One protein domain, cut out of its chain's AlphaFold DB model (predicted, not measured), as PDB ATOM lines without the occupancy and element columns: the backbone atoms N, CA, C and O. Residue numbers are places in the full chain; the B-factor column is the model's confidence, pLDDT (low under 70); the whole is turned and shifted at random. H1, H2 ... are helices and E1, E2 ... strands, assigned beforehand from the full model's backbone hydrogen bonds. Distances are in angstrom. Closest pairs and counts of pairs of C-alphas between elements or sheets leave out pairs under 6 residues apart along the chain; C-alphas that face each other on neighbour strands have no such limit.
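AT A GLANCE: This is residues 3 to 68 of the 71 residues of an uncharacterized protein of Paracoccus sp. S-4012 (UniProt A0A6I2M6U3). A small ribbon of two antiparallel strands, E1 and E2, lies alongside helix H3, and helix H4 carries the length on beyond it, nearly in line with H3 and beside it only near the first residues of both helices. The short helices H1 and H2 come just before and just after E1, H1 far out at one end and H2 near the first residues of H3; at the other extreme, residues 52 to 57 stick out. The printed part has 66 residues, mostly helix by class, with four named helices and two named strands in the order H1, E1, H2, H3, H4, E2, and the sheet's order is E1, E2. It is only just compact, close to loose, with a radius of gyration of the C-alphas of 12.6 A, and elongated, spanning 40 by 23 by 20 A.

HOW THE PARTS SIT: The strands E1, residues 10 to 12, and E2, residues 64 to 66, are antiparallel neighbours, their directions at 174 degrees. C-alphas 11 and 65 face each other at 5.2 A; N 11 and O 65 are within hydrogen-bond range at 2.8 A, and so are N 65 and O 11 at 3.0 A. H3, residues 22 to 33, has its closest C-alphas to E1 at Ala 25 and Ile 12, 7.0 A apart, and its closest to E2 at Ala 28 and Trp 64, 7.6 A apart. H3 and H4, residues 43 to 54, form a helical hairpin: they touch at a shallow tilt of 14 degrees and run opposite ways. H3 touches with residues 24 to 28 alone and H4 with residues 43 to 47 alone; the closest C-alphas are those of Val 24 and Pro 43, 5.6 A apart. H2, residues 14 to 17, is close to H3 but not clearly touching, with the C-alphas of Phe 16 and His 22 at 4.7 A. H1, residues 3 to 6, is apart from H2, H3, H4 and E2. Every O i to N i+4 pair is within hydrogen-bond range in H3 and H4; H1 and H2 are too short for such a pair.

IN THESE COORDINATES: H3 measures 16.6 A from first to last C-alpha and H4 16.1 A; E1 measures 6.9 A, E2 7.3 A, H1 5.1 A and H2 6.2 A. H1 begins with C-alpha 3 at (155.617, 117.062, 138.043), H4 ends with C-alpha 54 at (154.542, 109.959, 102.649), and E2 ends with C-alpha 66 at (160.534, 117.068, 128.436).

THE WHOLE: The two C-alphas farthest apart are those of Arg 5 and Pro 56, 40.4 A. The printed part has no cut and no long link. Residues 52 to 57, of which 52 to 54 belong to H4, stand free. The mean pLDDT of the printed part is 95.6, and no printed residue is under 70.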
ATOM      1  N   ALA A   3     155.213 117.498 139.386       90.69
ATOM      2  CA  ALA A   3     155.617 117.062 138.043       90.69
ATOM      3  C   ALA A   3     156.887 117.767 137.525       90.69
ATOM      4  O   ALA A   3     157.832 117.115 137.113       90.69
ATOM      5  N   VAL A   4     156.970 119.098 137.664       89.56
ATOM      6  CA  VAL A   4     158.159 119.876 137.258       89.56
ATOM      7  C   VAL A   4     159.420 119.456 138.018       89.56
ATOM      8  O   VAL A   4     160.497 119.418 137.444       89.56
ATOM      9  N   ARG A   5     159.304 119.142 139.312       89.75
ATOM     10  CA  ARG A   5     160.463 118.731 140.123       89.75
ATOM     11  C   ARG A   5     160.894 117.293 139.855       89.75
ATOM     12  O   ARG A   5     162.043 116.964 140.107       89.75
ATOM     13  N   ASN A   6     159.969 116.464 139.387       91.38
ATOM     14  CA  ASN A   6     160.194 115.046 139.147       91.38
ATOM     15  C   ASN A   6     160.663 114.752 137.710       91.38
ATOM     16  O   ASN A   6     160.976 113.608 137.419       91.38
ATOM     17  N   GLY A   7     160.724 115.761 136.831       91.69
ATOM     18  CA  GLY A   7     161.049 115.567 135.411       91.69
ATOM     19  C   GLY A   7     159.853 115.144 134.550       91.69
ATOM     20  O   GLY A   7     160.020 114.850 133.376       91.69
ATOM     21  N   ASP A   8     158.637 115.183 135.097       93.94
ATOM     22  CA  ASP A   8     157.395 114.778 134.417       93.94
ATOM     23  C   ASP A   8     156.678 115.977 133.761       93.94
ATOM     24  O   ASP A   8     155.445 116.050 133.701       93.94
ATOM     25  N   PHE A   9     157.428 117.008 133.362       95.69
ATOM     26  CA  PHE A   9     156.869 118.180 132.693       95.69
ATOM     27  C   PHE A   9     157.172 118.123 131.202       95.69
ATOM     28  O   PHE A   9     158.312 118.310 130.783       95.69
ATOM     29  N   HIS A  10     156.132 117.908 130.401       96.56
ATOM     30  CA  HIS A  10     156.260 117.678 128.967       96.56
ATOM     31  C   HIS A  10     155.557 118.758 128.143       96.56
ATOM     32  O   HIS A  10     154.633 119.437 128.594       96.56
ATOM     33  N   SER A  11     155.987 118.884 126.894       97.00
ATOM     34  CA  SER A  11     155.401 119.739 125.871       97.00
ATOM     35  C   SER A  11     155.130 118.921 124.615       97.00
ATOM     36  O   SER A  11     155.862 117.986 124.296       97.00
ATOM     37  N   ILE A  12     154.064 119.277 123.903       97.25
ATOM     38  CA  ILE A  12     153.633 118.614 122.675       97.25
ATOM     39  C   ILE A  12     153.142 119.670 121.684       97.25
ATOM     40  O   ILE A  12     152.522 120.665 122.075       97.25
ATOM     41  N   TYR A  13     153.424 119.477 120.399       97.00
ATOM     42  CA  TYR A  13     153.026 120.408 119.355       97.00
ATOM     43  C   TYR A  13     151.503 120.447 119.211       97.00
ATOM     44  O   TYR A  13     150.854 119.448 118.905       97.00
ATOM     45  N   HIS A  14     150.926 121.629 119.413       96.00
ATOM     46  CA  HIS A  14     149.480 121.793 119.550       96.00
ATOM     47  C   HIS A  14     148.679 121.333 118.321       96.00
ATOM     48  O   HIS A  14     147.588 120.784 118.469       96.00
ATOM     49  N   GLN A  15     149.218 121.498 117.107       95.12
ATOM     50  CA  GLN A  15     148.492 121.138 115.882       95.12
ATOM     51  C   GLN A  15     148.290 119.625 115.722       95.12
ATOM     52  O   GLN A  15     147.505 119.207 114.873       95.12
ATOM     53  N   PHE A  16     148.927 118.786 116.549       94.38
ATOM     54  CA  PHE A  16     148.610 117.363 116.565       94.38
ATOM     55  C   PHE A  16     147.148 117.078 116.927       94.38
ATOM     56  O   PHE A  16     146.652 116.043 116.512       94.38
ATOM     57  N   TYR A  17     146.421 117.975 117.603       89.56
ATOM     58  CA  TYR A  17     145.033 117.703 118.016       89.56
ATOM     59  C   TYR A  17     144.048 117.485 116.847       89.56
ATOM     60  O   TYR A  17     143.041 116.803 117.015       89.56
ATOM     61  N   THR A  18     144.335 118.040 115.665       89.94
ATOM     62  CA  THR A  18     143.521 117.888 114.441       89.94
ATOM     63  C   THR A  18     144.294 117.308 113.270       89.94
ATOM     64  O   THR A  18     143.723 117.074 112.206       89.94
ATOM     65  N   SER A  19     145.593 117.081 113.441       91.81
ATOM     66  CA  SER A  19     146.434 116.545 112.383       91.81
ATOM     67  C   SER A  19     146.167 115.050 112.167       91.81
ATOM     68  O   SER A  19     145.953 114.306 113.132       91.81
ATOM     69  N   PRO A  20     146.281 114.551 110.923       91.56
ATOM     70  CA  PRO A  20     146.379 113.113 110.676       91.56
ATOM     71  C   PRO A  20     147.594 112.466 111.371       91.56
ATOM     72  O   PRO A  20     147.626 111.251 111.517       91.56
ATOM     73  N   TYR A  21     148.569 113.253 111.841       94.31
ATOM     74  CA  TYR A  21     149.780 112.780 112.524       94.31
ATOM     75  C   TYR A  21     149.620 112.677 114.049       94.31
ATOM     76  O   TYR A  21     150.600 112.458 114.759       94.31
ATOM     77  N   HIS A  22     148.399 112.825 114.580       94.88
ATOM     78  CA  HIS A  22     148.126 112.759 116.022       94.88
ATOM     79  C   HIS A  22     148.607 111.458 116.680       94.88
ATOM     80  O   HIS A  22     148.883 111.441 117.877       94.88
ATOM     81  N   PHE A  23     148.735 110.368 115.915       96.00
ATOM     82  CA  PHE A  23     149.227 109.091 116.427       96.00
ATOM     83  C   PHE A  23     150.652 109.178 116.982       96.00
ATOM     84  O   PHE A  23     150.963 108.473 117.934       96.00
ATOM     85  N   VAL A  24     151.482 110.088 116.478       96.81
ATOM     86  CA  VAL A  24     152.815 110.348 117.038       96.81
ATOM     87  C   VAL A  24     152.711 110.969 118.428       96.81
ATOM     88  O   VAL A  24     153.419 110.560 119.344       96.81
ATOM     89  N   ALA A  25     151.780 111.906 118.626       96.75
ATOM     90  CA  ALA A  25     151.523 112.463 119.952       96.75
ATOM     91  C   ALA A  25     151.034 111.384 120.929       96.75
ATOM     92  O   ALA A  25     151.454 111.372 122.082       96.75
ATOM     93  N   MET A  26     150.208 110.436 120.464       97.19
ATOM     94  CA  MET A  26     149.795 109.292 121.287       97.19
ATOM     95  C   MET A  26     150.986 108.427 121.715       97.19
ATOM     96  O   MET A  26     151.029 107.996 122.864       97.19
ATOM     97  N   GLN A  27     151.960 108.201 120.828       97.56
ATOM     98  CA  GLN A  27     153.180 107.468 121.173       97.56
ATOM     99  C   GLN A  27     154.032 108.223 122.202       97.56
ATOM    100  O   GLN A  27     154.493 107.625 123.170       97.56
ATOM    101  N   ALA A  28     154.183 109.544 122.051       97.44
ATOM    102  CA  ALA A  28     154.878 110.368 123.040       97.44
ATOM    103  C   ALA A  28     154.200 110.284 124.422       97.44
ATOM    104  O   ALA A  28     154.874 110.064 125.427       97.44
ATOM    105  N   PHE A  29     152.865 110.363 124.477       97.56
ATOM    106  CA  PHE A  29     152.117 110.180 125.725       97.56
ATOM    107  C   PHE A  29     152.292 108.780 126.321       97.56
ATOM    108  O   PHE A  29     152.433 108.660 127.536       97.56
ATOM    109  N   ALA A  30     152.302 107.730 125.495       97.62
ATOM    110  CA  ALA A  30     152.525 106.363 125.960       97.62
ATOM    111  C   ALA A  30     153.879 106.231 126.679       97.62
ATOM    112  O   ALA A  30     153.924 105.709 127.793       97.62
ATOM    113  N   ASN A  31     154.941 106.804 126.103       96.56
ATOM    114  CA  ASN A  31     156.273 106.818 126.711       96.56
ATOM    115  C   ASN A  31     156.329 107.619 128.012       96.56
ATOM    116  O   ASN A  31     156.977 107.191 128.960       96.56
ATOM    117  N   TRP A  32     155.657 108.769 128.084       96.69
ATOM    118  CA  TRP A  32     155.670 109.591 129.300       96.69
ATOM    119  C   TRP A  32     154.884 108.962 130.449       96.69
ATOM    120  O   TRP A  32     155.282 109.073 131.603       96.69
ATOM    121  N   ILE A  33     153.764 108.304 130.152       96.75
ATOM    122  CA  ILE A  33     152.866 107.765 131.180       96.75
ATOM    123  C   ILE A  33     153.316 106.367 131.633       96.75
ATOM    124  O   ILE A  33     153.183 106.026 132.810       96.75
ATOM    125  N   HIS A  34     153.844 105.552 130.716       96.88
ATOM    126  CA  HIS A  34     154.225 104.161 130.971       96.88
ATOM    127  C   HIS A  34     155.570 103.797 130.315       96.88
ATOM    128  O   HIS A  34     155.613 102.893 129.475       96.88
ATOM    129  N   PRO A  35     156.679 104.450 130.706       95.12
ATOM    130  CA  PRO A  35     157.981 104.248 130.066       95.12
ATOM    131  C   PRO A  35     158.436 102.783 130.091       95.12
ATOM    132  O   PRO A  35     158.962 102.293 129.099       95.12
ATOM    133  N   ASP A  36     158.154 102.048 131.171       97.25
ATOM    134  CA  ASP A  36     158.539 100.634 131.297       97.25
ATOM    135  C   ASP A  36     157.806  99.712 130.308       97.25
ATOM    136  O   ASP A  36     158.342  98.683 129.901       97.25
ATOM    137  N   LEU A  37     156.573 100.058 129.916       97.94
ATOM    138  CA  LEU A  37     155.782  99.267 128.964       97.94
ATOM    139  C   LEU A  37     156.109  99.604 127.506       97.94
ATOM    140  O   LEU A  37     155.858  98.785 126.623       97.94
ATOM    141  N   PHE A  38     156.640 100.801 127.257       97.25
ATOM    142  CA  PHE A  38     156.872 101.340 125.919       97.25
ATOM    143  C   PHE A  38     158.337 101.730 125.689       97.25
ATOM    144  O   PHE A  38     158.627 102.578 124.854       97.25
ATOM    145  N   ALA A  39     159.278 101.089 126.386       95.31
ATOM    146  CA  ALA A  39     160.708 101.394 126.288       95.31
ATOM    147  C   ALA A  39     161.275 101.271 124.857       95.31
ATOM    148  O   ALA A  39     162.225 101.969 124.511       95.31
ATOM    149  N   ASP A  40     160.669 100.418 124.024       96.44
ATOM    150  CA  ASP A  40     161.068 100.201 122.627       96.44
ATOM    151  C   ASP A  40     160.371 101.154 121.633       96.44
ATOM    152  O   ASP A  40     160.654 101.123 120.434       96.44
ATOM    153  N   LEU A  41     159.419 101.975 122.092       96.69
ATOM    154  CA  LEU A  41     158.654 102.878 121.236       96.69
ATOM    155  C   LEU A  41     159.425 104.181 121.003       96.69
ATOM    156  O   LEU A  41     159.711 104.922 121.943       96.69
ATOM    157  N   ASP A  42     159.688 104.503 119.736       96.88
ATOM    158  CA  ASP A  42     160.353 105.743 119.324       96.88
ATOM    159  C   ASP A  42     159.412 106.619 118.460       96.88
ATOM    160  O   ASP A  42     159.251 106.388 117.251       96.88
ATOM    161  N   PRO A  43     158.776 107.649 119.058       96.56
ATOM    162  CA  PRO A  43     157.948 108.605 118.326       96.56
ATOM    163  C   PRO A  43     158.738 109.412 117.287       96.56
ATOM    164  O   PRO A  43     158.168 109.853 116.285       96.56
ATOM    165  N   GLU A  44     160.043 109.613 117.493       97.25
ATOM    166  CA  GLU A  44     160.882 110.373 116.570       97.25
ATOM    167  C   GLU A  44     161.193 109.563 115.319       97.25
ATOM    168  O   GLU A  44     161.039 110.075 114.209       97.25
ATOM    169  N   ALA A  45     161.547 108.285 115.477       97.75
ATOM    170  CA  ALA A  45     161.679 107.359 114.355       97.75
ATOM    171  C   ALA A  45     160.377 107.276 113.545       97.75
ATOM    172  O   ALA A  45     160.410 107.372 112.319       97.75
ATOM    173  N   THR A  46     159.226 107.208 114.222       97.12
ATOM    174  CA  THR A  46     157.915 107.213 113.557       97.12
ATOM    175  C   THR A  46     157.689 108.488 112.732       97.12
ATOM    176  O   THR A  46     157.211 108.413 111.599       97.12
ATOM    177  N   MET A  47     158.035 109.670 113.259       97.12
ATOM    178  CA  MET A  47     157.920 110.923 112.499       97.12
ATOM    179  C   MET A  47     158.864 110.979 111.307       97.12
ATOM    180  O   MET A  47     158.447 111.454 110.248       97.12
ATOM    181  N   ARG A  48     160.106 110.507 111.458       97.62
ATOM    182  CA  ARG A  48     161.058 110.418 110.344       97.62
ATOM    183  C   ARG A  48     160.509 109.520 109.242       97.62
ATOM    184  O   ARG A  48     160.405 109.967 108.106       97.62
ATOM    185  N   GLU A  49     160.049 108.321 109.595       97.75
ATOM    186  CA  GLU A  49     159.476 107.370 108.640       97.75
ATOM    187  C   GLU A  49     158.239 107.945 107.928       97.75
ATOM    188  O   GLU A  49     158.088 107.797 106.714       97.75
ATOM    189  N   LEU A  50     157.359 108.642 108.658       96.81
ATOM    190  CA  LEU A  50     156.203 109.323 108.073       96.81
ATOM    191  C   LEU A  50     156.630 110.339 107.001       96.81
ATOM    192  O   LEU A  50     156.026 110.378 105.927       96.81
ATOM    193  N   HIS A  51     157.651 111.153 107.287       97.19
ATOM    194  CA  HIS A  51     158.169 112.127 106.327       97.19
ATOM    195  C   HIS A  51     158.775 111.422 105.114       97.19
ATOM    196  O   HIS A  51     158.373 111.710 103.991       97.19
ATOM    197  N   GLU A  52     159.656 110.447 105.340       97.69
ATOM    198  CA  GLU A  52     160.361 109.705 104.288       97.69
ATOM    199  C   GLU A  52     159.416 108.972 103.329       97.69
ATOM    200  O   GLU A  52     159.655 108.926 102.123       97.69
ATOM    201  N   ARG A  53     158.341 108.376 103.853       97.75
ATOM    202  CA  ARG A  53     157.452 107.520 103.059       97.75
ATOM    203  C   ARG A  53     156.296 108.267 102.412       97.75
ATOM    204  O   ARG A  53     155.791 107.801 101.390       97.75
ATOM    205  N   PHE A  54     155.829 109.362 103.016       96.56
ATOM    206  CA  PHE A  54     154.542 109.959 102.649       96.56
ATOM    207  C   PHE A  54     154.575 111.466 102.388       96.56
ATOM    208  O   PHE A  54     153.616 111.970 101.797       96.56
ATOM    209  N   LEU A  55     155.620 112.197 102.794       95.75
ATOM    210  CA  LEU A  55     155.678 113.653 102.640       95.75
ATOM    211  C   LEU A  55     156.746 114.075 101.624       95.75
ATOM    212  O   LEU A  55     157.775 113.422 101.486       95.75
ATOM    213  N   PRO A  56     156.537 115.191 100.906       96.31
ATOM    214  CA  PRO A  56     157.512 115.700  99.942       96.31
ATOM    215  C   PRO A  56     158.645 116.513 100.594       96.31
ATOM    216  O   PRO A  56     159.415 117.159  99.888       96.31
ATOM    217  N   THR A  57     158.708 116.557 101.926       95.62
ATOM    218  CA  THR A  57     159.640 117.386 102.699       95.62
ATOM    219  C   THR A  57     160.380 116.547 103.723       95.62
ATOM    220  O   THR A  57     159.759 115.728 104.402       95.62
ATOM    221  N   ASP A  58     161.668 116.828 103.897       96.44
ATOM    222  CA  ASP A  58     162.494 116.181 104.914       96.44
ATOM    223  C   ASP A  58     162.001 116.493 106.336       96.44
ATOM    224  O   ASP A  58     161.487 117.582 106.622       96.44
ATOM    225  N   TYR A  59     162.189 115.538 107.248       96.69
ATOM    226  CA  TYR A  59     161.894 115.737 108.664       96.69
ATOM    227  C   TYR A  59     162.815 116.802 109.276       96.69
ATOM    228  O   TYR A  59     164.040 116.720 109.180       96.69
ATOM    229  N   SER A  60     162.224 117.792 109.948       96.12
ATOM    230  CA  SER A  60     162.953 118.827 110.684       96.12
ATOM    231  C   SER A  60     162.117 119.419 111.823       96.12
ATOM    232  O   SER A  60     160.887 119.382 111.791       96.12
ATOM    233  N   GLY A  61     162.793 120.006 112.814       94.69
ATOM    234  CA  GLY A  61     162.160 120.678 113.951       94.69
ATOM    235  C   GLY A  61     162.042 119.813 115.207       94.69
ATOM    236  O   GLY A  61     162.600 118.723 115.287       94.69
ATOM    237  N   VAL A  62     161.339 120.345 116.209       95.69
ATOM    238  CA  VAL A  62     161.074 119.690 117.499       95.69
ATOM    239  C   VAL A  62     159.579 119.786 117.779       95.69
ATOM    240  O   VAL A  62     159.026 120.885 117.831       95.69
ATOM    241  N   PHE A  63     158.921 118.638 117.941       96.31
ATOM    242  CA  PHE A  63     157.460 118.552 118.069       96.31
ATOM    243  C   PHE A  63     156.981 118.117 119.458       96.31
ATOM    244  O   PHE A  63     155.790 118.201 119.751       96.31
ATOM    245  N   TRP A  64     157.883 117.665 120.318       97.00
ATOM    246  CA  TRP A  64     157.631 117.363 121.722       97.00
ATOM    247  C   TRP A  64     158.929 117.498 122.510       97.00
ATOM    248  O   TRP A  64     160.011 117.561 121.930       97.00
ATOM    249  N   GLY A  65     158.827 117.534 123.832       95.56
ATOM    250  CA  GLY A  65     160.004 117.562 124.691       95.56
ATOM    251  C   GLY A  65     159.647 117.507 126.164       95.56
ATOM    252  O   GLY A  65     158.527 117.845 126.546       95.56
ATOM    253  N   THR A  66     160.618 117.111 126.974       95.81
ATOM    254  CA  THR A  66     160.534 117.068 128.436       95.81
ATOM    255  C   THR A  66     161.439 118.150 129.009       95.81
ATOM    256  O   THR A  66     162.551 118.352 128.526       95.81
ATOM    257  N   LEU A  67     160.960 118.877 130.016       94.75
ATOM    258  CA  LEU A  67     161.804 119.777 130.786       94.75
ATOM    259  C   LEU A  67     162.614 118.952 131.783       94.75
ATOM    260  O   LEU A  67     162.054 118.388 132.723       94.75
ATOM    261  N   GLU A  68     163.927 118.932 131.588       89.56
ATOM    262  CA  GLU A  68     164.852 118.317 132.535       89.56
ATOM    263  C   GLU A  68     164.814 119.053 133.889       89.56
ATOM    264  O   GLU A  68     164.767 120.293 133.916       89.56
TER     265      GLU A  68